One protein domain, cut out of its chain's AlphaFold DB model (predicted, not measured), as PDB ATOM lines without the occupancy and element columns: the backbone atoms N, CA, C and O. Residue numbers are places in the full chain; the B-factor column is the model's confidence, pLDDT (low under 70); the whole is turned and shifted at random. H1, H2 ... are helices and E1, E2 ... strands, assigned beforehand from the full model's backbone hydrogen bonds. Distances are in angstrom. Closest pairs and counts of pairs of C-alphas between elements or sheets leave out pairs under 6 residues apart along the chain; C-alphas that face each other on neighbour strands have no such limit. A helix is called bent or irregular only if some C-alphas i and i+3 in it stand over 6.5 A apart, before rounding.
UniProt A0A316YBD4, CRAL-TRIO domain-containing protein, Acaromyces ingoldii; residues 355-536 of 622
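Overview. This is residues 355 to 536 of the 622 residues of the protein "CRAL-TRIO domain-containing protein" of Acaromyces ingoldii (UniProt A0A316YBD4). What does this domain look like? Two helical hairpins, H1 with H2 and H4 with H5, make a row of four helices in the order H1, H2, H4, H5, and a two-stranded ribbon, E1 and E2, reaches far out from this helical body along the longest axis. A much smaller hairpin, E3 and E4, lies near the last turn of H4, and H6 lies off to one side, reached through a long stretch with no named element. What are its make-up and size? The printed part has 182 residues, with six named helices and four named strands in the order H1, H2, H3, E1, E2, H4, H5, E3, E4, H6; its class is mostly helix, and each sheet is an antiparallel pair. The whole is compact, with a radius of gyration of the C-alphas of 17.9 A and spans of 57 by 43 by 42 A.

Arrangement. How is the larger hairpin paired? E1, residues 430 to 435, and E2, residues 441 to 446, are antiparallel neighbours, their directions at 165 degrees. N 434 and O 442 are 2.8 A apart and N 446 and O 430 also 2.8 A, within hydrogen-bond range. Which helix is the hub? It is H2, residues 389 to 410, which touches three other helices. H1, residues 356 to 382, forms a helical hairpin with it and touches it at a shallow tilt of 21 degrees, opposite ways, the closest C-alphas being those of Arg 359 and Tyr 409, 5.3 A apart. With residues 394 to 404 alone, H2 touches H4, residues 452 to 463, at a steep tilt of 40 degrees, opposite ways, the closest C-alphas being those of Val 401 and Arg 452, 5.6 A apart. What is near H4? H5, residues 468 to 481, forms a helical hairpin with H4 and touches it at a steep tilt of 44 degrees, opposite ways, with the C-alphas of Glu 458 and Ala 471 closest at 5.1 A. H5, with residue 468 alone, and H2, with residues 390 to 394 alone, only just touch, with 3 pairs of C-alphas within 8 A, the closest being Val 394 and Val 468 at 7.4 A. E3, residues 499 to 501, and E4, residues 504 to 506, are an antiparallel hairpin with N 506 and O 499 2.8 A apart, and the closest C-alphas of H4 and E4, those of Glu 461 and Leu 505, are 7.3 A apart. What of the other helices and the backbones? H3, residues 415 to 418, and H6, residues 526 to 535, touch no helix, and of the 4 touching pairs 1 is at a shallow tilt, a mostly crossed packing. Every O i to N i+4 pair is within hydrogen-bond range in H1, H4 and H5, against 16 of 18 in H2 and 4 of 6 in H6, while H3 is too short for such a pair.

Along the chain. Where do the long helices run? H1 runs 38.7 A from C-alpha 356 at (-18.922, -28.715, -52.517) to C-alpha 382. H2 runs 30.2 A; it has a kink of 30 degrees near residue 404 and is irregular, C-alphas 405 and 408 being 7.0 A apart. How long are the others? H4 spans 16.1 A, H5 20.3 A, H6 15.2 A and H3 5.1 A. E1 spans 16.4 A, E2 16.5 A, E3 6.7 A and E4 6.4 A, and H6 ends at C-alpha 535, (-36.408, -12.522, -49.496).

Size, cuts and confidence. How far does it reach? The two C-alphas farthest apart, those of Ala 382 and Asp 438, are 59.6 A apart, and the printed part has no cut. Which links are long, and where is confidence low? The long links are H3 to E1, H5 to E3 and E4 to H6. The mean pLDDT of the printed part is 88.7, with residues 509 to 520 and 531 to 536 under 70.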
ATOM      1  N   GLU A 355     -20.990 -28.951 -56.347       95.06
ATOM      2  CA  GLU A 355     -21.273 -27.828 -55.448       95.06
ATOM      3  C   GLU A 355     -20.834 -28.144 -54.007       95.06
ATOM      4  O   GLU A 355     -21.645 -28.310 -53.096       95.06
ATOM      5  N   LYS A 356     -19.519 -28.238 -53.781       94.31
ATOM      6  CA  LYS A 356     -18.922 -28.715 -52.517       94.31
ATOM      7  C   LYS A 356     -19.428 -27.990 -51.268       94.31
ATOM      8  O   LYS A 356     -19.680 -28.641 -50.256       94.31
ATOM      9  N   GLU A 357     -19.578 -26.668 -51.340       92.44
ATOM     10  CA  GLU A 357     -20.061 -25.865 -50.210       92.44
ATOM     11  C   GLU A 357     -21.522 -26.178 -49.882       92.44
ATOM     12  O   GLU A 357     -21.862 -26.390 -48.719       92.44
ATOM     13  N   GLU A 358     -22.378 -26.292 -50.899       90.00
ATOM     14  CA  GLU A 358     -23.795 -26.605 -50.716       90.00
ATOM     15  C   GLU A 358     -23.993 -28.054 -50.257       90.00
ATOM     16  O   GLU A 358     -24.737 -28.306 -49.305       90.00
ATOM     17  N   ARG A 359     -23.246 -28.999 -50.844       92.56
ATOM     18  CA  ARG A 359     -23.182 -30.400 -50.400       92.56
ATOM     19  C   ARG A 359     -22.827 -30.478 -48.917       92.56
ATOM     20  O   ARG A 359     -23.522 -31.145 -48.149       92.56
ATOM     21  N   LYS A 360     -21.773 -29.771 -48.495       91.56
ATOM     22  CA  LYS A 360     -21.340 -29.729 -47.093       91.56
ATOM     23  C   LYS A 360     -22.403 -29.101 -46.194       91.56
ATOM     24  O   LYS A 360     -22.727 -29.673 -45.157       91.56
ATOM     25  N   ARG A 361     -22.968 -27.959 -46.589       90.88
ATOM     26  CA  ARG A 361     -23.989 -27.233 -45.821       90.88
ATOM     27  C   ARG A 361     -25.227 -28.096 -45.568       90.88
ATOM     28  O   ARG A 361     -25.676 -28.209 -44.428       90.88
ATOM     29  N   ARG A 362     -25.751 -28.750 -46.609       90.88
ATOM     30  CA  ARG A 362     -26.920 -29.640 -46.502       90.88
ATOM     31  C   ARG A 362     -26.632 -30.869 -45.653       90.88
ATOM     32  O   ARG A 362     -27.458 -31.235 -44.818       90.88
ATOM     33  N   TRP A 363     -25.450 -31.462 -45.818       90.62
ATOM     34  CA  TRP A 363     -25.008 -32.583 -44.995       90.62
ATOM     35  C   TRP A 363     -24.883 -32.203 -43.514       90.62
ATOM     36  O   TRP A 363     -25.411 -32.903 -42.651       90.62
ATOM     37  N   ASP A 364     -24.245 -31.076 -43.201       91.31
ATOM     38  CA  ASP A 364     -24.097 -30.597 -41.824       91.31
ATOM     39  C   ASP A 364     -25.453 -30.303 -41.177       91.31
ATOM     40  O   ASP A 364     -25.679 -30.645 -40.013       91.31
ATOM     41  N   ASN A 365     -26.394 -29.746 -41.939       91.44
ATOM     42  CA  ASN A 365     -27.754 -29.548 -41.463       91.44
ATOM     43  C   ASN A 365     -28.501 -30.876 -41.226       91.44
ATOM     44  O   ASN A 365     -29.172 -31.016 -40.201       91.44
ATOM     45  N   HIS A 366     -28.357 -31.869 -42.109       93.69
ATOM     46  CA  HIS A 366     -28.918 -33.199 -41.865       93.69
ATOM     47  C   HIS A 366     -28.323 -33.827 -40.595       93.69
ATOM     48  O   HIS A 366     -29.067 -34.262 -39.719       93.69
ATOM     49  N   ARG A 367     -26.995 -33.763 -40.419       93.38
ATOM     50  CA  ARG A 367     -26.322 -34.242 -39.198       93.38
ATOM     51  C   ARG A 367     -26.803 -33.528 -37.937       93.38
ATOM     52  O   ARG A 367     -26.975 -34.171 -36.905       93.38
ATOM     53  N   ARG A 368     -27.066 -32.220 -38.002       94.62
ATOM     54  CA  ARG A 368     -27.660 -31.467 -36.885       94.62
ATOM     55  C   ARG A 368     -29.017 -32.052 -36.478       94.62
ATOM     56  O   ARG A 368     -29.242 -32.248 -35.288       94.62
ATOM     57  N   LEU A 369     -29.888 -32.355 -37.444       95.75
ATOM     58  CA  LEU A 369     -31.191 -32.980 -37.184       95.75
ATOM     59  C   LEU A 369     -31.049 -34.408 -36.642       95.75
ATOM     60  O   LEU A 369     -31.796 -34.784 -35.741       95.75
ATOM     61  N   CYS A 370     -30.076 -35.183 -37.131       96.75
ATOM     62  CA  CYS A 370     -29.752 -36.499 -36.575       96.75
ATOM     63  C   CYS A 370     -29.362 -36.388 -35.099       96.75
ATOM     64  O   CYS A 370     -29.922 -37.089 -34.261       96.75
ATOM     65  N   ASN A 371     -28.473 -35.452 -34.759       96.56
ATOM     66  CA  ASN A 371     -28.050 -35.212 -33.378       96.56
ATOM     67  C   ASN A 371     -29.220 -34.776 -32.481       96.56
ATOM     68  O   ASN A 371     -29.335 -35.249 -31.352       96.56
ATOM     69  N   GLU A 372     -30.099 -33.903 -32.978       97.06
ATOM     70  CA  GLU A 372     -31.319 -33.490 -32.273       97.06
ATOM     71  C   GLU A 372     -32.246 -34.692 -32.026       97.06
ATOM     72  O   GLU A 372     -32.714 -34.902 -30.905       97.06
ATOM     73  N   PHE A 373     -32.442 -35.548 -33.033       98.12
ATOM     74  CA  PHE A 373     -33.208 -36.784 -32.893       98.12
ATOM     75  C   PHE A 373     -32.583 -37.750 -31.884       98.12
ATOM     76  O   PHE A 373     -33.319 -38.316 -31.077       98.12
ATOM     77  N   GLU A 374     -31.261 -37.938 -31.883       98.06
ATOM     78  CA  GLU A 374     -30.581 -38.782 -30.891       98.06
ATOM     79  C   GLU A 374     -30.807 -38.257 -29.469       98.06
ATOM     80  O   GLU A 374     -31.153 -39.035 -28.581       98.06
ATOM     81  N   GLN A 375     -30.669 -36.946 -29.250       97.50
ATOM     82  CA  GLN A 375     -30.876 -36.323 -27.937       97.50
ATOM     83  C   GLN A 375     -32.308 -36.518 -27.435       97.50
ATOM     84  O   GLN A 375     -32.515 -37.006 -26.322       97.50
ATOM     85  N   VAL A 376     -33.301 -36.201 -28.272       98.38
ATOM     86  CA  VAL A 376     -34.716 -36.398 -27.927       98.38
ATOM     87  C   VAL A 376     -35.019 -37.882 -27.721       98.38
ATOM     88  O   VAL A 376     -35.749 -38.235 -26.798       98.38
ATOM     89  N   THR A 377     -34.437 -38.770 -28.529       98.62
ATOM     90  CA  THR A 377     -34.660 -40.216 -28.416       98.62
ATOM     91  C   THR A 377     -34.058 -40.785 -27.134       98.62
ATOM     92  O   THR A 377     -34.696 -41.625 -26.511       98.62
ATOM     93  N   ARG A 378     -32.899 -40.303 -26.668       98.06
ATOM     94  CA  ARG A 378     -32.348 -40.692 -25.354       98.06
ATOM     95  C   ARG A 378     -33.302 -40.341 -24.215       98.06
ATOM     96  O   ARG A 378     -33.551 -41.176 -23.351       98.06
ATOM     97  N   HIS A 379     -33.878 -39.139 -24.244       97.44
ATOM     98  CA  HIS A 379     -34.869 -38.715 -23.250       97.44
ATOM     99  C   HIS A 379     -36.178 -39.514 -23.346       97.44
ATOM    100  O   HIS A 379     -36.723 -39.968 -22.341       97.44
ATOM    101  N   TRP A 380     -36.650 -39.756 -24.566       98.19
ATOM    102  CA  TRP A 380     -37.824 -40.585 -24.845       98.19
ATOM    103  C   TRP A 380     -37.654 -42.022 -24.344       98.19
ATOM    104  O   TRP A 380     -38.568 -42.572 -23.739       98.19
ATOM    105  N   VAL A 381     -36.471 -42.614 -24.525       97.81
ATOM    106  CA  VAL A 381     -36.127 -43.928 -23.966       97.81
ATOM    107  C   VAL A 381     -36.110 -43.882 -22.438       97.81
ATOM    108  O   VAL A 381     -36.750 -44.719 -21.805       97.81
ATOM    109  N   ALA A 382     -35.437 -42.896 -21.838       96.75
ATOM    110  CA  ALA A 382     -35.320 -42.769 -20.381       96.75
ATOM    111  C   ALA A 382     -36.671 -42.565 -19.673       96.75
ATOM    112  O   ALA A 382     -36.816 -42.902 -18.499       96.75
ATOM    113  N   THR A 383     -37.659 -42.023 -20.384       96.75
ATOM    114  CA  THR A 383     -39.019 -41.787 -19.879       96.75
ATOM    115  C   THR A 383     -40.034 -42.827 -20.358       96.75
ATOM    116  O   THR A 383     -41.228 -42.664 -20.098       96.75
ATOM    117  N   GLU A 384     -39.588 -43.888 -21.044       94.75
ATOM    118  CA  GLU A 384     -40.442 -44.932 -21.633       94.75
ATOM    119  C   GLU A 384     -41.583 -44.349 -22.484       94.75
ATOM    120  O   GLU A 384     -42.744 -44.740 -22.390       94.75
ATOM    121  N   GLY A 385     -41.260 -43.344 -23.295       93.44
ATOM    122  CA  GLY A 385     -42.183 -42.711 -24.231       93.44
ATOM    123  C   GLY A 385     -43.141 -41.675 -23.647       93.44
ATOM    124  O   GLY A 385     -43.896 -41.072 -24.415       93.44
ATOM    125  N   LYS A 386     -43.101 -41.422 -22.332       94.75
ATOM    126  CA  LYS A 386     -43.944 -40.399 -21.683       94.75
ATOM    127  C   LYS A 386     -43.601 -38.987 -22.148       94.75
ATOM    128  O   LYS A 386     -44.492 -38.152 -22.264       94.75
ATOM    129  N   GLU A 387     -42.330 -38.728 -22.443       95.69
ATOM    130  CA  GLU A 387     -41.853 -37.443 -22.945       95.69
ATOM    131  C   GLU A 387     -41.129 -37.614 -24.287       95.69
ATOM    132  O   GLU A 387     -40.577 -38.665 -24.596       95.69
ATOM    133  N   GLY A 388     -41.145 -36.574 -25.124       94.62
ATOM    134  CA  GLY A 388     -40.409 -36.552 -26.394       94.62
ATOM    135  C   GLY A 388     -41.079 -37.248 -27.587       94.62
ATOM    136  O   GLY A 388     -40.612 -37.055 -28.705       94.62
ATOM    137  N   SER A 389     -42.181 -37.988 -27.411       95.25
ATOM    138  CA  SER A 389     -42.867 -38.708 -28.507       95.25
ATOM    139  C   SER A 389     -43.283 -37.790 -29.668       95.25
ATOM    140  O   SER A 389     -42.920 -38.043 -30.816       95.25
ATOM    141  N   GLU A 390     -43.960 -36.676 -29.375       95.19
ATOM    142  CA  GLU A 390     -44.365 -35.699 -30.399       95.19
ATOM    143  C   GLU A 390     -43.156 -35.028 -31.068       95.19
ATOM    144  O   GLU A 390     -43.100 -34.908 -32.291       95.19
ATOM    145  N   ALA A 391     -42.130 -34.669 -30.289       96.88
ATOM    146  CA  ALA A 391     -40.901 -34.093 -30.829       96.88
ATOM    147  C   ALA A 391     -40.190 -35.065 -31.790       96.88
ATOM    148  O   ALA A 391     -39.744 -34.651 -32.863       96.88
ATOM    149  N   ARG A 392     -40.150 -36.368 -31.467       97.31
ATOM    150  CA  ARG A 392     -39.633 -37.405 -32.378       97.31
ATOM    151  C   ARG A 392     -40.453 -37.480 -33.659       97.31
ATOM    152  O   ARG A 392     -39.850 -37.522 -34.727       97.31
ATOM    153  N   ARG A 393     -41.791 -37.449 -33.592       96.31
ATOM    154  CA  ARG A 393     -42.651 -37.457 -34.795       96.31
ATOM    155  C   ARG A 393     -42.324 -36.292 -35.728       96.31
ATOM    156  O   ARG A 393     -42.147 -36.506 -36.926       96.31
ATOM    157  N   VAL A 394     -42.164 -35.085 -35.186       97.00
ATOM    158  CA  VAL A 394     -41.745 -33.904 -35.962       97.00
ATOM    159  C   VAL A 394     -40.345 -34.098 -36.553       97.00
ATOM    160  O   VAL A 394     -40.127 -33.825 -37.736       97.00
ATOM    161  N   LEU A 395     -39.392 -34.603 -35.766       97.19
ATOM    162  CA  LEU A 395     -38.018 -34.825 -36.220       97.19
ATOM    163  C   LEU A 395     -37.914 -35.898 -37.305       97.19
ATOM    164  O   LEU A 395     -37.140 -35.709 -38.236       97.19
ATOM    165  N   VAL A 396     -38.720 -36.962 -37.269       97.12
ATOM    166  CA  VAL A 396     -38.788 -37.953 -38.361       97.12
ATOM    167  C   VAL A 396     -39.180 -37.285 -39.680       97.12
ATOM    168  O   VAL A 396     -38.548 -37.540 -40.707       97.12
ATOM    169  N   LYS A 397     -40.176 -36.386 -39.666       96.69
ATOM    170  CA  LYS A 397     -40.576 -35.629 -40.865       96.69
ATOM    171  C   LYS A 397     -39.431 -34.730 -41.355       96.69
ATOM    172  O   LYS A 397     -39.105 -34.757 -42.540       96.69
ATOM    173  N   LYS A 398     -38.766 -33.998 -40.449       95.88
ATOM    174  CA  LYS A 398     -37.605 -33.142 -40.780       95.88
ATOM    175  C   LYS A 398     -36.419 -33.939 -41.337       95.88
ATOM    176  O   LYS A 398     -35.805 -33.519 -42.314       95.88
ATOM    177  N   LEU A 399     -36.102 -35.091 -40.748       96.12
ATOM    178  CA  LEU A 399     -35.029 -35.979 -41.206       96.12
ATOM    179  C   LEU A 399     -35.284 -36.466 -42.629       96.12
ATOM    180  O   LEU A 399     -34.394 -36.400 -43.471       96.12
ATOM    181  N   ARG A 400     -36.517 -36.877 -42.932       95.88
ATOM    182  CA  ARG A 400     -36.885 -37.320 -44.278       95.88
ATOM    183  C   ARG A 400     -36.827 -36.187 -45.305       95.88
ATOM    184  O   ARG A 400     -36.278 -36.391 -46.382       95.88
ATOM    185  N   VAL A 401     -37.327 -34.994 -44.970       95.19
ATOM    186  CA  VAL A 401     -37.228 -33.821 -45.863       95.19
ATOM    187  C   VAL A 401     -35.774 -33.412 -46.088       95.19
ATOM    188  O   VAL A 401     -35.364 -33.257 -47.232       95.19
ATOM    189  N   SER A 402     -34.973 -33.311 -45.025       94.19
ATOM    190  CA  SER A 402     -33.548 -32.991 -45.166       94.19
ATOM    191  C   SER A 402     -32.799 -34.041 -45.987       94.19
ATOM    192  O   SER A 402     -31.936 -33.664 -46.775       94.19
ATOM    193  N   HIS A 403     -33.165 -35.327 -45.887       94.31
ATOM    194  CA  HIS A 403     -32.626 -36.365 -46.767       94.31
ATOM    195  C   HIS A 403     -32.956 -36.111 -48.233       94.31
ATOM    196  O   HIS A 403     -32.054 -36.141 -49.064       94.31
ATOM    197  N   PHE A 404     -34.218 -35.836 -48.566       93.88
ATOM    198  CA  PHE A 404     -34.595 -35.476 -49.936       93.88
ATOM    199  C   PHE A 404     -33.831 -34.258 -50.459       93.88
ATOM    200  O   PHE A 404     -33.528 -34.180 -51.645       93.88
ATOM    201  N   ASP A 405     -33.516 -33.319 -49.572       90.69
ATOM    202  CA  ASP A 405     -32.835 -32.083 -49.921       90.69
ATOM    203  C   ASP A 405     -31.328 -32.269 -50.140       90.69
ATOM    204  O   ASP A 405     -30.779 -31.619 -51.031       90.69
ATOM    205  N   TYR A 406     -30.637 -33.121 -49.371       91.25
ATOM    206  CA  TYR A 406     -29.201 -33.364 -49.580       91.25
ATOM    207  C   TYR A 406     -28.916 -34.486 -50.587       91.25
ATOM    208  O   TYR A 406     -27.836 -34.492 -51.176       91.25
ATOM    209  N   GLU A 407     -29.843 -35.428 -50.794       92.56
ATOM    210  CA  GLU A 407     -29.637 -36.617 -51.635       92.56
ATOM    211  C   GLU A 407     -29.095 -36.283 -53.037       92.56
ATOM    212  O   GLU A 407     -28.091 -36.891 -53.399       92.56
ATOM    213  N   PRO A 408     -29.617 -35.291 -53.791       92.81
ATOM    214  CA  PRO A 408     -29.090 -34.954 -55.121       92.81
ATOM    215  C   PRO A 408     -27.633 -34.457 -55.134       92.81
ATOM    216  O   PRO A 408     -26.972 -34.501 -56.167       92.81
ATOM    217  N   TYR A 409     -27.129 -33.976 -53.995       94.06
ATOM    218  CA  TYR A 409     -25.747 -33.507 -53.831       94.06
ATOM    219  C   TYR A 409     -24.793 -34.622 -53.404       94.06
ATOM    220  O   TYR A 409     -23.577 -34.430 -53.413       94.06
ATOM    221  N   TRP A 410     -25.329 -35.763 -52.970       91.31
ATOM    222  CA  TRP A 410     -24.545 -36.876 -52.448       91.31
ATOM    223  C   TRP A 410     -24.639 -38.102 -53.344       91.31
ATOM    224  O   TRP A 410     -23.623 -38.684 -53.681       91.31
ATOM    225  N   GLN A 411     -25.845 -38.498 -53.728       92.56
ATOM    226  CA  GLN A 411     -26.120 -39.714 -54.474       92.56
ATOM    227  C   GLN A 411     -26.108 -39.437 -55.978       92.56
ATOM    228  O   GLN A 411     -26.629 -38.420 -56.435       92.56
ATOM    229  N   GLY A 412     -25.514 -40.338 -56.756       93.88
ATOM    230  CA  GLY A 412     -25.552 -40.262 -58.213       93.88
ATOM    231  C   GLY A 412     -26.928 -40.624 -58.754       93.88
ATOM    232  O   GLY A 412     -27.749 -41.211 -58.053       93.88
ATOM    233  N   MET A 413     -27.196 -40.271 -60.004       93.31
ATOM    234  CA  MET A 413     -28.433 -40.611 -60.695       93.31
ATOM    235  C   MET A 413     -28.451 -42.078 -61.123       93.31
ATOM    236  O   MET A 413     -27.426 -42.719 -61.365       93.31
ATOM    237  N   TRP A 414     -29.666 -42.609 -61.225       89.81
ATOM    238  CA  TRP A 414     -29.919 -44.009 -61.549       89.81
ATOM    239  C   TRP A 414     -31.108 -44.105 -62.502       89.81
ATOM    240  O   TRP A 414     -31.896 -43.159 -62.593       89.81
ATOM    241  N   VAL A 415     -31.298 -45.253 -63.149       89.62
ATOM    242  CA  VAL A 415     -32.328 -45.439 -64.189       89.62
ATOM    243  C   VAL A 415     -33.738 -44.998 -63.788       89.62
ATOM    244  O   VAL A 415     -34.420 -44.354 -64.575       89.62
ATOM    245  N   HIS A 416     -34.156 -45.239 -62.544       91.81
ATOM    246  CA  HIS A 416     -35.490 -44.852 -62.067       91.81
ATOM    247  C   HIS A 416     -35.700 -43.335 -61.981       91.81
ATOM    248  O   HIS A 416     -36.832 -42.865 -62.093       91.81
ATOM    249  N   HIS A 417     -34.627 -42.556 -61.831       93.00
ATOM    250  CA  HIS A 417     -34.699 -41.100 -61.922       93.00
ATOM    251  C   HIS A 417     -34.875 -40.653 -63.376       93.00
ATOM    252  O   HIS A 417     -35.728 -39.818 -63.665       93.00
ATOM    253  N   ARG A 418     -34.121 -41.258 -64.306       92.12
ATOM    254  CA  ARG A 418     -34.196 -40.950 -65.745       92.12
ATOM    255  C   ARG A 418     -35.536 -41.361 -66.364       92.12
ATOM    256  O   ARG A 418     -36.092 -40.618 -67.167       92.12
ATOM    257  N   ASN A 419     -36.105 -42.481 -65.925       89.50
ATOM    258  CA  ASN A 419     -37.443 -42.933 -66.325       89.50
ATOM    259  C   ASN A 419     -38.572 -42.057 -65.743       89.50
ATOM    260  O   ASN A 419     -39.723 -42.123 -66.185       89.50
ATOM    261  N   GLY A 420     -38.265 -41.240 -64.729       90.62
ATOM    262  CA  GLY A 420     -39.259 -40.490 -63.966       90.62
ATOM    263  C   GLY A 420     -40.155 -41.378 -63.099       90.62
ATOM    264  O   GLY A 420     -41.262 -40.960 -62.752       90.62
ATOM    265  N   ASP A 421     -39.709 -42.596 -62.775       92.75
ATOM    266  CA  ASP A 421     -40.354 -43.446 -61.767       92.75
ATOM    267  C   ASP A 421     -40.201 -42.791 -60.391       92.75
ATOM    268  O   ASP A 421     -41.150 -42.738 -59.613       92.75
ATOM    269  N   LEU A 422     -39.014 -42.238 -60.118       93.75
ATOM    270  CA  LEU A 422     -38.726 -41.392 -58.964       93.75
ATOM    271  C   LEU A 422     -38.882 -39.923 -59.344       93.75
ATOM    272  O   LEU A 422     -38.202 -39.428 -60.245       93.75
ATOM    273  N   SER A 423     -39.757 -39.202 -58.640       93.56
ATOM    274  CA  SER A 423     -39.910 -37.768 -58.887       93.56
ATOM    275  C   SER A 423     -38.756 -36.972 -58.284       93.56
ATOM    276  O   SER A 423     -38.612 -36.897 -57.066       93.56
ATOM    277  N   MET A 424     -37.989 -36.295 -59.141       90.81
ATOM    278  CA  MET A 424     -36.960 -35.336 -58.715       90.81
ATOM    279  C   MET A 424     -37.556 -34.025 -58.186       90.81
ATOM    280  O   MET A 424     -36.942 -33.335 -57.379       90.81
ATOM    281  N   LYS A 425     -38.761 -33.666 -58.641       92.06
ATOM    282  CA  LYS A 425     -39.444 -32.412 -58.284       92.06
ATOM    283  C   LYS A 425     -40.302 -32.534 -57.023       92.06
ATOM    284  O   LYS A 425     -40.578 -31.533 -56.366       92.06
ATOM    285  N   ASN A 426     -40.715 -33.751 -56.679       94.44
ATOM    286  CA  ASN A 426     -41.349 -34.075 -55.408       94.44
ATOM    287  C   ASN A 426     -40.819 -35.420 -54.872       94.44
ATOM    288  O   ASN A 426     -41.499 -36.446 -54.989       94.44
ATOM    289  N   PRO A 427     -39.600 -35.435 -54.301       94.44
ATOM    290  CA  PRO A 427     -38.980 -36.647 -53.779       94.44
ATOM    291  C   PRO A 427     -39.865 -37.409 -52.786       94.44
ATOM    292  O   PRO A 427     -40.651 -36.829 -52.034       94.44
ATOM    293  N   GLY A 428     -39.740 -38.736 -52.790       94.38
ATOM    294  CA  GLY A 428     -40.600 -39.641 -52.021       94.38
ATOM    295  C   GLY A 428     -41.861 -40.085 -52.763       94.38
ATOM    296  O   GLY A 428     -42.487 -41.049 -52.329       94.38
ATOM    297  N   MET A 429     -42.191 -39.445 -53.889       95.31
ATOM    298  CA  MET A 429     -43.204 -39.937 -54.818       95.31
ATOM    299  C   MET A 429     -42.617 -40.963 -55.780       95.31
ATOM    300  O   MET A 429     -41.550 -40.741 -56.359       95.31
ATOM    301  N   ILE A 430     -43.354 -42.055 -55.976       95.50
ATOM    302  CA  ILE A 430     -43.029 -43.090 -56.958       95.50
ATOM    303  C   ILE A 430     -44.203 -43.257 -57.908       95.50
ATOM    304  O   ILE A 430     -45.356 -43.312 -57.478       95.50
ATOM    305  N   ARG A 431     -43.898 -43.373 -59.195       94.50
ATOM    306  CA  ARG A 431     -44.870 -43.632 -60.247       94.50
ATOM    307  C   ARG A 431     -44.544 -44.941 -60.944       94.50
ATOM    308  O   ARG A 431     -43.478 -45.072 -61.533       94.50
ATOM    309  N   TRP A 432     -45.515 -45.841 -60.987       95.31
ATOM    310  CA  TRP A 432     -45.479 -47.018 -61.845       95.31
ATOM    311  C   TRP A 432     -46.439 -46.860 -63.013       95.31
ATOM    312  O   TRP A 432     -47.572 -46.409 -62.847       95.31
ATOM    313  N   GLN A 433     -45.966 -47.205 -64.204       94.00
ATOM    314  CA  GLN A 433     -46.717 -47.089 -65.445       94.00
ATOM    315  C   GLN A 433     -47.027 -48.479 -65.996       94.00
ATOM    316  O   GLN A 433     -46.119 -49.264 -66.262       94.00
ATOM    317  N   TYR A 434     -48.314 -48.750 -66.197       95.00
ATOM    318  CA  TYR A 434     -48.839 -50.011 -66.708       95.00
ATOM    319  C   TYR A 434     -49.578 -49.770 -68.030       95.00
ATOM    320  O   TYR A 434     -50.787 -49.518 -68.040       95.00
ATOM    321  N   PRO A 435     -48.857 -49.751 -69.163       94.94
ATOM    322  CA  PRO A 435     -49.490 -49.832 -70.469       94.94
ATOM    323  C   PRO A 435     -49.986 -51.264 -70.717       94.94
ATOM    324  O   PRO A 435     -49.257 -52.225 -70.476       94.94
ATOM    325  N   TYR A 436     -51.208 -51.404 -71.222       94.88
ATOM    326  CA  TYR A 436     -51.808 -52.688 -71.583       94.88
ATOM    327  C   TYR A 436     -51.920 -52.840 -73.102       94.88
ATOM    328  O   TYR A 436     -51.967 -51.858 -73.850       94.88
ATOM    329  N   ALA A 437     -52.004 -54.090 -73.565       91.25
ATOM    330  CA  ALA A 437     -52.080 -54.420 -74.991       91.25
ATOM    331  C   ALA A 437     -53.356 -53.897 -75.685       91.25
ATOM    332  O   ALA A 437     -53.364 -53.704 -76.899       91.25
ATOM    333  N   ASP A 438     -54.432 -53.664 -74.928       91.94
ATOM    334  CA  ASP A 438     -55.700 -53.108 -75.419       91.94
ATOM    335  C   ASP A 438     -55.686 -51.569 -75.544       91.94
ATOM    336  O   ASP A 438     -56.673 -50.964 -75.963       91.94
ATOM    337  N   GLY A 439     -54.562 -50.931 -75.201       90.88
ATOM    338  CA  GLY A 439     -54.381 -49.483 -75.223       90.88
ATOM    339  C   GLY A 439     -54.757 -48.778 -73.919       90.88
ATOM    340  O   GLY A 439     -54.509 -47.571 -73.811       90.88
ATOM    341  N   LYS A 440     -55.301 -49.486 -72.919       93.62
ATOM    342  CA  LYS A 440     -55.514 -48.935 -71.576       93.62
ATOM    343  C   LYS A 440     -54.160 -48.597 -70.937       93.62
ATOM    344  O   LYS A 440     -53.157 -49.277 -71.150       93.62
ATOM    345  N   LYS A 441     -54.122 -47.514 -70.157       94.69
ATOM    346  CA  LYS A 441     -52.913 -47.020 -69.484       94.69
ATOM    347  C   LYS A 441     -53.229 -46.654 -68.042       94.69
ATOM    348  O   LYS A 441     -53.895 -45.646 -67.804       94.69
ATOM    349  N   ILE A 442     -52.734 -47.447 -67.094       94.62
ATOM    350  CA  ILE A 442     -52.855 -47.160 -65.659       94.62
ATOM    351  C   ILE A 442     -51.537 -46.618 -65.121       94.62
ATOM    352  O   ILE A 442     -50.455 -47.091 -65.462       94.62
ATOM    353  N   ARG A 443     -51.631 -45.614 -64.257       93.75
ATOM    354  CA  ARG A 443     -50.516 -45.038 -63.523       93.75
ATOM    355  C   ARG A 443     -50.771 -45.187 -62.031       93.75
ATOM    356  O   ARG A 443     -51.603 -44.470 -61.486       93.75
ATOM    357  N   GLN A 444     -50.033 -46.066 -61.364       94.94
ATOM    358  CA  GLN A 444     -50.059 -46.137 -59.907       94.94
ATOM    359  C   GLN A 444     -49.110 -45.085 -59.330       94.94
ATOM    360  O   GLN A 444     -47.936 -45.036 -59.703       94.94
ATOM    361  N   VAL A 445     -49.610 -44.252 -58.418       94.44
ATOM    362  CA  VAL A 445     -48.821 -43.202 -57.760       94.44
ATOM    363  C   VAL A 445     -48.767 -43.464 -56.255       94.44
ATOM    364  O   VAL A 445     -49.791 -43.536 -55.578       94.44
ATOM    365  N   LEU A 446     -47.552 -43.606 -55.728       95.12
ATOM    366  CA  LEU A 446     -47.258 -43.938 -54.334       95.12
ATOM    367  C   LEU A 446     -46.548 -42.779 -53.636       95.12
ATOM    368  O   LEU A 446     -45.868 -41.979 -54.276       95.12
ATOM    369  N   GLY A 447     -46.626 -42.749 -52.305       94.44
ATOM    370  CA  GLY A 447     -45.810 -41.845 -51.488       94.44
ATOM    371  C   GLY A 447     -46.472 -40.535 -51.094       94.44
ATOM    372  O   GLY A 447     -45.839 -39.756 -50.389       94.44
ATOM    373  N   HIS A 448     -47.737 -40.315 -51.461       94.56
ATOM    374  CA  HIS A 448     -48.475 -39.084 -51.174       94.56
ATOM    375  C   HIS A 448     -48.277 -38.578 -49.737       94.56
ATOM    376  O   HIS A 448     -47.836 -37.447 -49.556       94.56
ATOM    377  N   GLU A 449     -48.486 -39.419 -48.722       93.75
ATOM    378  CA  GLU A 449     -48.382 -39.027 -47.304       93.75
ATOM    379  C   GLU A 449     -46.947 -38.805 -46.796       93.75
ATOM    380  O   GLU A 449     -46.738 -38.183 -45.761       93.75
ATOM    381  N   SER A 450     -45.933 -39.302 -47.508       94.25
ATOM    382  CA  SER A 450     -44.530 -39.273 -47.062       94.25
ATOM    383  C   SER A 450     -43.589 -38.577 -48.047       94.25
ATOM    384  O   SER A 450     -42.364 -38.696 -47.939       94.25
ATOM    385  N   SER A 451     -44.157 -37.870 -49.021       95.75
ATOM    386  CA  SER A 451     -43.429 -37.088 -50.012       95.75
ATOM    387  C   SER A 451     -42.925 -35.781 -49.431       95.75
ATOM    388  O   SER A 451     -43.453 -35.269 -48.440       95.75
ATOM    389  N   ARG A 452     -41.918 -35.204 -50.079       94.44
ATOM    390  CA  ARG A 452     -41.367 -33.909 -49.696       94.44
ATOM    391  C   ARG A 452     -42.455 -32.839 -49.596       94.44
ATOM    392  O   ARG A 452     -42.518 -32.155 -48.580       94.44
ATOM    393  N   LYS A 453     -43.332 -32.726 -50.600       93.38
ATOM    394  CA  LYS A 453     -44.455 -31.773 -50.616       93.38
ATOM    395  C   LYS A 453     -45.331 -31.906 -49.371       93.38
ATOM    396  O   LYS A 453     -45.536 -30.926 -48.658       93.38
ATOM    397  N   THR A 454     -45.810 -33.109 -49.075       95.62
ATOM    398  CA  THR A 454     -46.677 -33.328 -47.910       95.62
ATOM    399  C   THR A 454     -45.966 -33.001 -46.610       95.62
ATOM    400  O   THR A 454     -46.495 -32.250 -45.797       95.62
ATOM    401  N   LEU A 455     -44.746 -33.506 -46.434       95.88
ATOM    402  CA  LEU A 455     -44.005 -33.322 -45.191       95.88
ATOM    403  C   LEU A 455     -43.648 -31.855 -44.949       95.88
ATOM    404  O   LEU A 455     -43.730 -31.396 -43.814       95.88
ATOM    405  N   VAL A 456     -43.290 -31.101 -45.992       94.06
ATOM    406  CA  VAL A 456     -43.047 -29.656 -45.877       94.06
ATOM    407  C   VAL A 456     -44.323 -28.929 -45.457       94.06
ATOM    408  O   VAL A 456     -44.271 -28.139 -44.517       94.06
ATOM    409  N   ARG A 457     -45.465 -29.225 -46.092       94.19
ATOM    410  CA  ARG A 457     -46.754 -28.616 -45.731       94.19
ATOM    411  C   ARG A 457     -47.120 -28.906 -44.275       94.19
ATOM    412  O   ARG A 457     -47.402 -27.986 -43.516       94.19
ATOM    413  N   GLU A 458     -47.060 -30.171 -43.866       96.00
ATOM    414  CA  GLU A 458     -47.352 -30.575 -42.488       96.00
ATOM    415  C   GLU A 458     -46.411 -29.894 -41.488       96.00
ATOM    416  O   GLU A 458     -46.857 -29.401 -40.457       96.00
ATOM    417  N   LEU A 459     -45.115 -29.809 -41.793       95.38
ATOM    418  CA  LEU A 459     -44.150 -29.143 -40.919       95.38
ATOM    419  C   LEU A 459     -44.395 -27.632 -40.799       95.38
ATOM    420  O   LEU A 459     -44.150 -27.079 -39.730       95.38
ATOM    421  N   GLN A 460     -44.883 -26.966 -41.848       91.12
ATOM    422  CA  GLN A 460     -45.289 -25.558 -41.786       91.12
ATOM    423  C   GLN A 460     -46.514 -25.365 -40.887       91.12
ATOM    424  O   GLN A 460     -46.533 -24.459 -40.059       91.12
ATOM    425  N   GLU A 461     -47.514 -26.240 -41.007       93.75
ATOM    426  CA  GLU A 461     -48.700 -26.236 -40.142       93.75
ATOM    427  C   GLU A 461     -48.321 -26.464 -38.673       93.75
ATOM    428  O   GLU A 461     -48.758 -25.725 -37.790       93.75
ATOM    429  N   ILE A 462     -47.445 -27.439 -38.416       95.19
ATOM    430  CA  ILE A 462     -46.940 -27.748 -37.073       95.19
ATOM    431  C   ILE A 462     -46.144 -26.570 -36.503       95.19
ATOM    432  O   ILE A 462     -46.311 -26.212 -35.339       95.19
ATOM    433  N   ALA A 463     -45.301 -25.928 -37.315       91.25
ATOM    434  CA  ALA A 463     -44.542 -24.754 -36.890       91.25
ATOM    435  C   ALA A 463     -45.439 -23.554 -36.537       91.25
ATOM    436  O   ALA A 463     -45.061 -22.753 -35.685       91.25
ATOM    437  N   ALA A 464     -46.632 -23.460 -37.131       91.06
ATOM    438  CA  ALA A 464     -47.652 -22.469 -36.782       91.06
ATOM    439  C   ALA A 464     -48.468 -22.832 -35.523       91.06
ATOM    440  O   ALA A 464     -49.361 -22.080 -35.130       91.06
ATOM    441  N   GLY A 465     -48.169 -23.962 -34.875       94.06
ATOM    442  CA  GLY A 465     -48.804 -24.407 -33.634       94.06
ATOM    443  C   GLY A 465     -49.881 -25.478 -33.812       94.06
ATOM    444  O   GLY A 465     -50.534 -25.836 -32.831       94.06
ATOM    445  N   ALA A 466     -50.081 -26.006 -35.023       96.38
ATOM    446  CA  ALA A 466     -51.003 -27.116 -35.222       96.38
ATOM    447  C   ALA A 466     -50.449 -28.425 -34.612       96.38
ATOM    448  O   ALA A 466     -49.251 -28.702 -34.723       96.38
ATOM    449  N   PRO A 467     -51.293 -29.277 -34.001       97.06
ATOM    450  CA  PRO A 467     -50.893 -30.626 -33.605       97.06
ATOM    451  C   PRO A 467     -50.466 -31.478 -34.808       97.06
ATOM    452  O   PRO A 467     -51.007 -31.321 -35.905       97.06
ATOM    453  N   VAL A 468     -49.568 -32.449 -34.604       96.62
ATOM    454  CA  VAL A 468     -49.135 -33.360 -35.682       96.62
ATOM    455  C   VAL A 468     -50.322 -34.133 -36.266       96.62
ATOM    456  O   VAL A 468     -50.464 -34.215 -37.484       96.62
ATOM    457  N   ASP A 469     -51.221 -34.622 -35.408       97.31
ATOM    458  CA  ASP A 469     -52.416 -35.364 -35.829       97.31
ATOM    459  C   ASP A 469     -53.359 -34.528 -36.699       97.31
ATOM    460  O   ASP A 469     -53.982 -35.062 -37.617       97.31
ATOM    461  N   PHE A 470     -53.447 -33.217 -36.439       97.62
ATOM    462  CA  PHE A 470     -54.239 -32.301 -37.257       97.62
ATOM    463  C   PHE A 470     -53.664 -32.214 -38.675       97.62
ATOM    464  O   PHE A 470     -54.401 -32.381 -39.649       97.62
ATOM    465  N   ALA A 471     -52.351 -32.005 -38.791       97.12
ATOM    466  CA  ALA A 471     -51.683 -31.867 -40.082       97.12
ATOM    467  C   ALA A 471     -51.772 -33.158 -40.919       97.12
ATOM    468  O   ALA A 471     -52.081 -33.117 -42.114       97.12
ATOM    469  N   GLU A 472     -51.582 -34.317 -40.279       96.50
ATOM    470  CA  GLU A 472     -51.703 -35.633 -40.919       96.50
ATOM    471  C   GLU A 472     -53.151 -35.960 -41.318       96.50
ATOM    472  O   GLU A 472     -53.393 -36.508 -42.396       96.50
ATOM    473  N   ALA A 473     -54.138 -35.611 -40.485       97.19
ATOM    474  CA  ALA A 473     -55.551 -35.777 -40.830       97.19
ATOM    475  C   ALA A 473     -55.925 -34.933 -42.051       97.19
ATOM    476  O   ALA A 473     -56.544 -35.446 -42.983       97.19
ATOM    477  N   ARG A 474     -55.449 -33.686 -42.106       96.12
ATOM    478  CA  ARG A 474     -55.646 -32.813 -43.262       96.12
ATOM    479  C   ARG A 474     -55.018 -33.391 -44.534       96.12
ATOM    480  O   ARG A 474     -55.632 -33.297 -45.590       96.12
ATOM    481  N   THR A 475     -53.842 -34.029 -44.458       95.56
ATOM    482  CA  THR A 475     -53.273 -34.770 -45.605       95.56
ATOM    483  C   THR A 475     -54.252 -35.813 -46.123       95.56
ATOM    484  O   THR A 475     -54.528 -35.837 -47.321       95.56
ATOM    485  N   ARG A 476     -54.780 -36.659 -45.234       94.56
ATOM    486  CA  ARG A 476     -55.710 -37.732 -45.607       94.56
ATOM    487  C   ARG A 476     -56.989 -37.186 -46.236       94.56
ATOM    488  O   ARG A 476     -57.437 -37.718 -47.249       94.56
ATOM    489  N   ASP A 477     -57.528 -36.099 -45.692       95.19
ATOM    490  CA  ASP A 477     -58.713 -35.438 -46.246       95.19
ATOM    491  C   ASP A 477     -58.443 -34.880 -47.652       95.19
ATOM    492  O   ASP A 477     -59.215 -35.154 -48.570       95.19
ATOM    493  N   MET A 478     -57.300 -34.210 -47.854       93.38
ATOM    494  CA  MET A 478     -56.898 -33.666 -49.160       93.38
ATOM    495  C   MET A 478     -56.669 -34.747 -50.226       93.38
ATOM    496  O   MET A 478     -56.852 -34.514 -51.422       93.38
ATOM    497  N   LEU A 479     -56.215 -35.934 -49.818       91.62
ATOM    498  CA  LEU A 479     -56.067 -37.071 -50.729       91.62
ATOM    499  C   LEU A 479     -57.424 -37.663 -51.098       91.62
ATOM    500  O   LEU A 479     -57.657 -37.989 -52.260       91.62
ATOM    501  N   LYS A 480     -58.329 -37.761 -50.125       91.06
ATOM    502  CA  LYS A 480     -59.675 -38.296 -50.322       91.06
ATOM    503  C   LYS A 480     -60.540 -37.398 -51.208       91.06
ATOM    504  O   LYS A 480     -61.326 -37.914 -51.999       91.06
ATOM    505  N   ASP A 481     -60.428 -36.081 -51.064       92.81
ATOM    506  CA  ASP A 481     -61.211 -35.113 -51.843       92.81
ATOM    507  C   ASP A 481     -60.532 -34.670 -53.156       92.81
ATOM    508  O   ASP A 481     -61.152 -33.986 -53.973       92.81
ATOM    509  N   GLY A 482     -59.282 -35.089 -53.385       88.12
ATOM    510  CA  GLY A 482     -58.507 -34.777 -54.586       88.12
ATOM    511  C   GLY A 482     -57.896 -33.371 -54.612       88.12
ATOM    512  O   GLY A 482     -57.342 -32.969 -55.638       88.12
ATOM    513  N   SER A 483     -57.952 -32.614 -53.514       91.00
ATOM    514  CA  SER A 483     -57.386 -31.260 -53.407       91.00
ATOM    515  C   SER A 483     -55.871 -31.228 -53.175       91.00
ATOM    516  O   SER A 483     -55.273 -30.152 -53.178       91.00
ATOM    517  N   TRP A 484     -55.222 -32.386 -53.007       90.44
ATOM    518  CA  TRP A 484     -53.779 -32.471 -52.758       90.44
ATOM    519  C   TRP A 484     -52.910 -31.886 -53.897       90.44
ATOM    520  O   TRP A 484     -51.796 -31.421 -53.647       90.44
ATOM    521  N   GLY A 485     -53.422 -31.824 -55.132       88.00
ATOM    522  CA  GLY A 485     -52.764 -31.165 -56.270       88.00
ATOM    523  C   GLY A 485     -51.861 -32.091 -57.095       88.00
ATOM    524  O   GLY A 485     -52.094 -33.296 -57.163       88.00
ATOM    525  N   LYS A 486     -50.837 -31.540 -57.764       88.38
ATOM    526  CA  LYS A 486     -49.964 -32.322 -58.670       88.38
ATOM    527  C   LYS A 486     -48.998 -33.214 -57.894       88.38
ATOM    528  O   LYS A 486     -48.322 -32.733 -56.985       88.38
ATOM    529  N   TRP A 487     -48.906 -34.493 -58.271       89.06
ATOM    530  CA  TRP A 487     -48.052 -35.500 -57.613       89.06
ATOM    531  C   TRP A 487     -46.562 -35.245 -57.811       89.06
ATOM    532  O   TRP A 487     -45.775 -35.456 -56.893       89.06
ATOM    533  N   ASP A 488     -46.165 -34.725 -58.964       88.81
ATOM    534  CA  ASP A 488     -44.775 -34.561 -59.374       88.81
ATOM    535  C   ASP A 488     -44.234 -33.141 -59.186       88.81
ATOM    536  O   ASP A 488     -43.258 -32.769 -59.831       88.81
ATOM    537  N   SER A 489     -44.840 -32.329 -58.321       89.75
ATOM    538  CA  SER A 489     -44.386 -30.960 -58.076       89.75
ATOM    539  C   SER A 489     -44.535 -30.564 -56.611       89.75
ATOM    540  O   SER A 489     -45.406 -31.072 -55.912       89.75
ATOM    541  N   CYS A 490     -43.672 -29.650 -56.161       89.38
ATOM    542  CA  CYS A 490     -43.824 -28.909 -54.906       89.38
ATOM    543  C   CYS A 490     -44.245 -27.441 -55.140       89.38
ATOM    544  O   CYS A 490     -44.304 -26.669 -54.189       89.38
ATOM    545  N   GLU A 491     -44.485 -27.023 -56.388       85.25
ATOM    546  CA  GLU A 491     -44.751 -25.617 -56.756       85.25
ATOM    547  C   GLU A 491     -46.121 -25.110 -56.279       85.25
ATOM    548  O   GLU A 491     -46.321 -23.907 -56.144       85.25
ATOM    549  N   ASP A 492     -47.062 -26.020 -56.026       85.31
ATOM    550  CA  ASP A 492     -48.413 -25.740 -55.532       85.31
ATOM    551  C   ASP A 492     -48.521 -25.836 -54.000       85.31
ATOM    552  O   ASP A 492     -49.624 -25.913 -53.456       85.31
ATOM    553  N   LEU A 493     -47.386 -25.822 -53.288       85.06
ATOM    554  CA  LEU A 493     -47.378 -25.699 -51.833       85.06
ATOM    555  C   LEU A 493     -48.093 -24.401 -51.408       85.06
ATOM    556  O   LEU A 493     -47.734 -23.320 -51.888       85.06
ATOM    557  N   PRO A 494     -49.089 -24.477 -50.505       80.56
ATOM    558  CA  PRO A 494     -49.785 -23.292 -50.022       80.56
ATOM    559  C   PRO A 494     -48.844 -22.434 -49.176       80.56
ATOM    560  O   PRO A 494     -47.950 -22.973 -48.529       80.56
ATOM    561  N   ALA A 495     -49.084 -21.117 -49.131       78.81
ATOM    562  CA  ALA A 495     -48.363 -20.206 -48.238       78.81
ATOM    563  C   ALA A 495     -48.352 -20.743 -46.789       78.81
ATOM    564  O   ALA A 495     -49.388 -21.256 -46.338       78.81
ATOM    565  N   PRO A 496     -47.229 -20.625 -46.047       82.69
ATOM    566  CA  PRO A 496     -47.165 -21.113 -44.679       82.69
ATOM    567  C   PRO A 496     -48.236 -20.417 -43.823       82.69
ATOM    568  O   PRO A 496     -48.442 -19.209 -43.970       82.69
ATOM    569  N   PRO A 497     -48.924 -21.145 -42.936       86.81
ATOM    570  CA  PRO A 497     -49.803 -20.530 -41.955       86.81
ATOM    571  C   PRO A 497     -48.992 -19.693 -40.957       86.81
ATOM    572  O   PRO A 497     -47.849 -20.022 -40.635       86.81
ATOM    573  N   THR A 498     -49.586 -18.613 -40.458       86.88
ATOM    574  CA  THR A 498     -48.966 -17.707 -39.475       86.88
ATOM    575  C   THR A 498     -49.356 -18.031 -38.038       86.88
ATOM    576  O   THR A 498     -48.703 -17.576 -37.100       86.88
ATOM    577  N   GLY A 499     -50.377 -18.866 -37.849       88.69
ATOM    578  CA  GLY A 499     -50.778 -19.358 -36.539       88.69
ATOM    579  C   GLY A 499     -51.804 -20.480 -36.618       88.69
ATOM    580  O   GLY A 499     -52.274 -20.857 -37.694       88.69
ATOM    581  N   PHE A 500     -52.177 -20.995 -35.453       94.94
ATOM    582  CA  PHE A 500     -53.217 -21.998 -35.291       94.94
ATOM    583  C   PHE A 500     -54.071 -21.650 -34.072       94.94
ATOM    584  O   PHE A 500     -53.558 -21.537 -32.957       94.94
ATOM    585  N   GLN A 501     -55.373 -21.464 -34.283       95.19
ATOM    586  CA  GLN A 501     -56.317 -21.101 -33.229       95.19
ATOM    587  C   GLN A 501     -57.686 -21.736 -33.495       95.19
ATOM    588  O   GLN A 501     -58.132 -21.809 -34.638       95.19
ATOM    589  N   ASP A 502     -58.353 -22.208 -32.437       93.69
ATOM    590  CA  ASP A 502     -59.713 -22.769 -32.489       93.69
ATOM    591  C   ASP A 502     -59.886 -23.871 -33.557       93.69
ATOM    592  O   ASP A 502     -60.901 -23.953 -34.252       93.69
ATOM    593  N   GLY A 503     -58.862 -24.722 -33.706       93.44
ATOM    594  CA  GLY A 503     -58.854 -25.829 -34.668       93.44
ATOM    595  C   GLY A 503     -58.648 -25.406 -36.126       93.44
ATOM    596  O   GLY A 503     -58.923 -26.198 -37.026       93.44
ATOM    597  N   LYS A 504     -58.204 -24.169 -36.381       93.75
ATOM    598  CA  LYS A 504     -58.028 -23.614 -37.727       93.75
ATOM    599  C   LYS A 504     -56.650 -22.995 -37.903       93.75
ATOM    600  O   LYS A 504     -56.115 -22.355 -37.002       93.75
ATOM    601  N   LEU A 505     -56.110 -23.160 -39.107       92.69
ATOM    602  CA  LEU A 505     -54.910 -22.462 -39.548       92.69
ATOM    603  C   LEU A 505     -55.250 -21.002 -39.852       92.69
ATOM    604  O   LEU A 505     -56.257 -20.710 -40.502       92.69
ATOM    605  N   LEU A 506     -54.399 -20.103 -39.379       90.12
ATOM    606  CA  LEU A 506     -54.442 -18.680 -39.669       90.12
ATOM    607  C   LEU A 506     -53.456 -18.388 -40.799       90.12
ATOM    608  O   LEU A 506     -52.363 -18.951 -40.833       90.12
ATOM    609  N   HIS A 507     -53.848 -17.520 -41.725       84.06
ATOM    610  CA  HIS A 507     -53.005 -17.082 -42.829       84.06
ATOM    611  C   HIS A 507     -53.047 -15.560 -42.903       84.06
ATOM    612  O   HIS A 507     -54.130 -14.986 -43.023       84.06
ATOM    613  N   ASP A 508     -51.874 -14.934 -42.887       72.25
ATOM    614  CA  ASP A 508     -51.711 -13.528 -43.242       72.25
ATOM    615  C   ASP A 508     -51.213 -13.428 -44.690       72.25
ATOM    616  O   ASP A 508     -50.490 -14.299 -45.180       72.25
ATOM    617  N   ASN A 509     -51.591 -12.360 -45.392       57.50
ATOM    618  CA  ASN A 509     -51.291 -12.201 -46.820       57.50
ATOM    619  C   ASN A 509     -49.787 -12.008 -47.137       57.50
ATOM    620  O   ASN A 509     -49.412 -12.069 -48.302       57.50
ATOM    621  N   GLU A 510     -48.918 -11.828 -46.133       55.03
ATOM    622  CA  GLU A 510     -47.520 -11.391 -46.307       55.03
ATOM    623  C   GLU A 510     -46.526 -12.478 -46.791       55.03
ATOM    624  O   GLU A 510     -45.387 -12.159 -47.123       55.03
ATOM    625  N   PHE A 511     -46.907 -13.764 -46.854       52.19
ATOM    626  CA  PHE A 511     -45.973 -14.879 -47.140       52.19
ATOM    627  C   PHE A 511     -46.162 -15.582 -48.500       52.19
ATOM    628  O   PHE A 511     -45.649 -16.685 -48.719       52.19
ATOM    629  N   ALA A 512     -46.870 -14.969 -49.451       48.62
ATOM    630  CA  ALA A 512     -47.125 -15.575 -50.761       48.62
ATOM    631  C   ALA A 512     -45.882 -15.547 -51.685       48.62
ATOM    632  O   ALA A 512     -45.683 -14.608 -52.451       48.62
ATOM    633  N   GLY A 513     -45.035 -16.588 -51.661       51.12
ATOM    634  CA  GLY A 513     -43.928 -16.726 -52.623       51.12
ATOM    635  C   GLY A 513     -43.165 -18.057 -52.562       51.12
ATOM    636  O   GLY A 513     -42.610 -18.416 -51.527       51.12
ATOM    637  N   ALA A 514     -43.080 -18.753 -53.704       48.09
ATOM    638  CA  ALA A 514     -42.650 -20.155 -53.860       48.09
ATOM    639  C   ALA A 514     -41.232 -20.523 -53.356       48.09
ATOM    640  O   ALA A 514     -40.966 -21.696 -53.113       48.09
ATOM    641  N   ALA A 515     -40.318 -19.563 -53.165       44.19
ATOM    642  CA  ALA A 515     -38.946 -19.849 -52.717       44.19
ATOM    643  C   ALA A 515     -38.748 -19.744 -51.191       44.19
ATOM    644  O   ALA A 515     -37.862 -20.392 -50.643       44.19
ATOM    645  N   ALA A 516     -39.569 -18.952 -50.492       49.00
ATOM    646  CA  ALA A 516     -39.411 -18.705 -49.056       49.00
ATOM    647  C   ALA A 516     -39.999 -19.835 -48.185       49.00
ATOM    648  O   ALA A 516     -39.579 -20.023 -47.050       49.00
ATOM    649  N   LEU A 517     -40.938 -20.621 -48.719       55.72
ATOM    650  CA  LEU A 517     -41.726 -21.611 -47.975       55.72
ATOM    651  C   LEU A 517     -40.912 -22.684 -47.231       55.72
ATOM    652  O   LEU A 517     -41.301 -23.089 -46.137       55.72
ATOM    653  N   ILE A 518     -39.819 -23.173 -47.818       56.88
ATOM    654  CA  ILE A 518     -39.066 -24.328 -47.296       56.88
ATOM    655  C   ILE A 518     -38.197 -23.928 -46.094       56.88
ATOM    656  O   ILE A 518     -38.131 -24.648 -45.097       56.88
ATOM    657  N   ASP A 519     -37.575 -22.752 -46.162       67.94
ATOM    658  CA  ASP A 519     -36.577 -22.311 -45.183       67.94
ATOM    659  C   ASP A 519     -37.182 -21.561 -43.995       67.94
ATOM    660  O   ASP A 519     -36.522 -21.403 -42.972       67.94
ATOM    661  N   VAL A 520     -38.467 -21.187 -44.064       61.66
ATOM    662  CA  VAL A 520     -39.210 -20.529 -42.969       61.66
ATOM    663  C   VAL A 520     -39.225 -21.353 -41.673       61.66
ATOM    664  O   VAL A 520     -39.335 -20.784 -40.590       61.66
ATOM    665  N   ILE A 521     -39.047 -22.671 -41.758       70.25
ATOM    666  CA  ILE A 521     -38.999 -23.578 -40.598       70.25
ATOM    667  C   ILE A 521     -37.590 -24.134 -40.309       70.25
ATOM    668  O   ILE A 521     -37.441 -25.091 -39.545       70.25
ATOM    669  N   GLY A 522     -36.547 -23.546 -40.911       70.88
ATOM    670  CA  GLY A 522     -35.140 -23.875 -40.649       70.88
ATOM    671  C   GLY A 522     -34.706 -25.244 -41.163       70.88
ATOM    672  O   GLY A 522     -33.759 -25.833 -40.633       70.88
ATOM    673  N   LEU A 523     -35.401 -25.773 -42.175       77.38
ATOM    674  CA  LEU A 523     -35.115 -27.090 -42.741       77.38
ATOM    675  C   LEU A 523     -33.741 -27.182 -43.390       77.38
ATOM    676  O   LEU A 523     -33.191 -28.274 -43.392       77.38
ATOM    677  N   ASN A 524     -33.181 -26.071 -43.873       76.38
ATOM    678  CA  ASN A 524     -31.831 -25.994 -44.427       76.38
ATOM    679  C   ASN A 524     -30.816 -25.348 -43.469       76.38
ATOM    680  O   ASN A 524     -29.713 -25.026 -43.897       76.38
ATOM    681  N   GLY A 525     -31.169 -25.175 -42.193       79.75
ATOM    682  CA  GLY A 525     -30.345 -24.525 -41.172       79.75
ATOM    683  C   GLY A 525     -31.057 -23.312 -40.558       79.75
ATOM    684  O   GLY A 525     -31.831 -22.648 -41.251       79.75
ATOM    685  N   PRO A 526     -30.861 -23.009 -39.262       74.25
ATOM    686  CA  PRO A 526     -31.540 -21.892 -38.594       74.25
ATOM    687  C   PRO A 526     -31.267 -20.528 -39.248       74.25
ATOM    688  O   PRO A 526     -32.154 -19.680 -39.294       74.25
ATOM    689  N   GLU A 527     -30.078 -20.329 -39.813       74.44
ATOM    690  CA  GLU A 527     -29.673 -19.121 -40.537       74.44
ATOM    691  C   GLU A 527     -30.509 -18.859 -41.801       74.44
ATOM    692  O   GLU A 527     -30.705 -17.707 -42.193       74.44
ATOM    693  N   THR A 528     -31.060 -19.913 -42.411       75.38
ATOM    694  CA  THR A 528     -31.863 -19.801 -43.639       75.38
ATOM    695  C   THR A 528     -33.228 -19.164 -43.390       75.38
ATOM    696  O   THR A 528     -33.781 -18.536 -44.289       75.38
ATOM    697  N   ILE A 529     -33.732 -19.219 -42.150       70.88
ATOM    698  CA  ILE A 529     -34.993 -18.574 -41.756       70.88
ATOM    699  C   ILE A 529     -34.888 -17.058 -41.943       70.88
ATOM    700  O   ILE A 529     -35.797 -16.424 -42.484       70.88
ATOM    701  N   ASP A 530     -33.779 -16.460 -41.509       71.00
ATOM    702  CA  ASP A 530     -33.574 -15.015 -41.604       71.00
ATOM    703  C   ASP A 530     -33.373 -14.566 -43.053       71.00
ATOM    704  O   ASP A 530     -33.837 -13.493 -43.446       71.00
ATOM    705  N   GLU A 531     -32.721 -15.386 -43.878       68.81
ATOM    706  CA  GLU A 531     -32.633 -15.139 -45.317       68.81
ATOM    707  C   GLU A 531     -33.989 -15.256 -46.014       68.81
ATOM    708  O   GLU A 531     -34.325 -14.400 -46.838       68.81
ATOM    709  N   ALA A 532     -34.785 -16.267 -45.664       67.06
ATOM    710  CA  ALA A 532     -36.129 -16.460 -46.194       67.06
ATOM    711  C   ALA A 532     -37.031 -15.267 -45.851       67.06
ATOM    712  O   ALA A 532     -37.690 -14.721 -46.735       67.06
ATOM    713  N   LYS A 533     -36.977 -14.778 -44.604       66.25
ATOM    714  CA  LYS A 533     -37.683 -13.559 -44.171       66.25
ATOM    715  C   LYS A 533     -37.239 -12.310 -44.934       66.25
ATOM    716  O   LYS A 533     -38.066 -11.459 -45.241       66.25
ATOM    717  N   LYS A 534     -35.948 -12.179 -45.265       68.06
ATOM    718  CA  LYS A 534     -35.430 -11.043 -46.056       68.06
ATOM    719  C   LYS A 534     -35.868 -11.086 -47.523       68.06
ATOM    720  O   LYS A 534     -36.020 -10.026 -48.125       68.06
ATOM    721  N   LYS A 535     -36.014 -12.285 -48.095       60.84
ATOM    722  CA  LYS A 535     -36.408 -12.522 -49.496       60.84
ATOM    723  C   LYS A 535     -37.928 -12.602 -49.693       60.84
ATOM    724  O   LYS A 535     -38.368 -12.627 -50.840       60.84
ATOM    725  N   ALA A 536     -38.713 -12.649 -48.614       55.69
ATOM    726  CA  ALA A 536     -40.169 -12.630 -48.682       55.69
ATOM    727  C   ALA A 536     -40.650 -11.364 -49.422       55.69
ATOM    728  O   ALA A 536     -40.123 -10.272 -49.167       55.69
TER     729      ALA A 536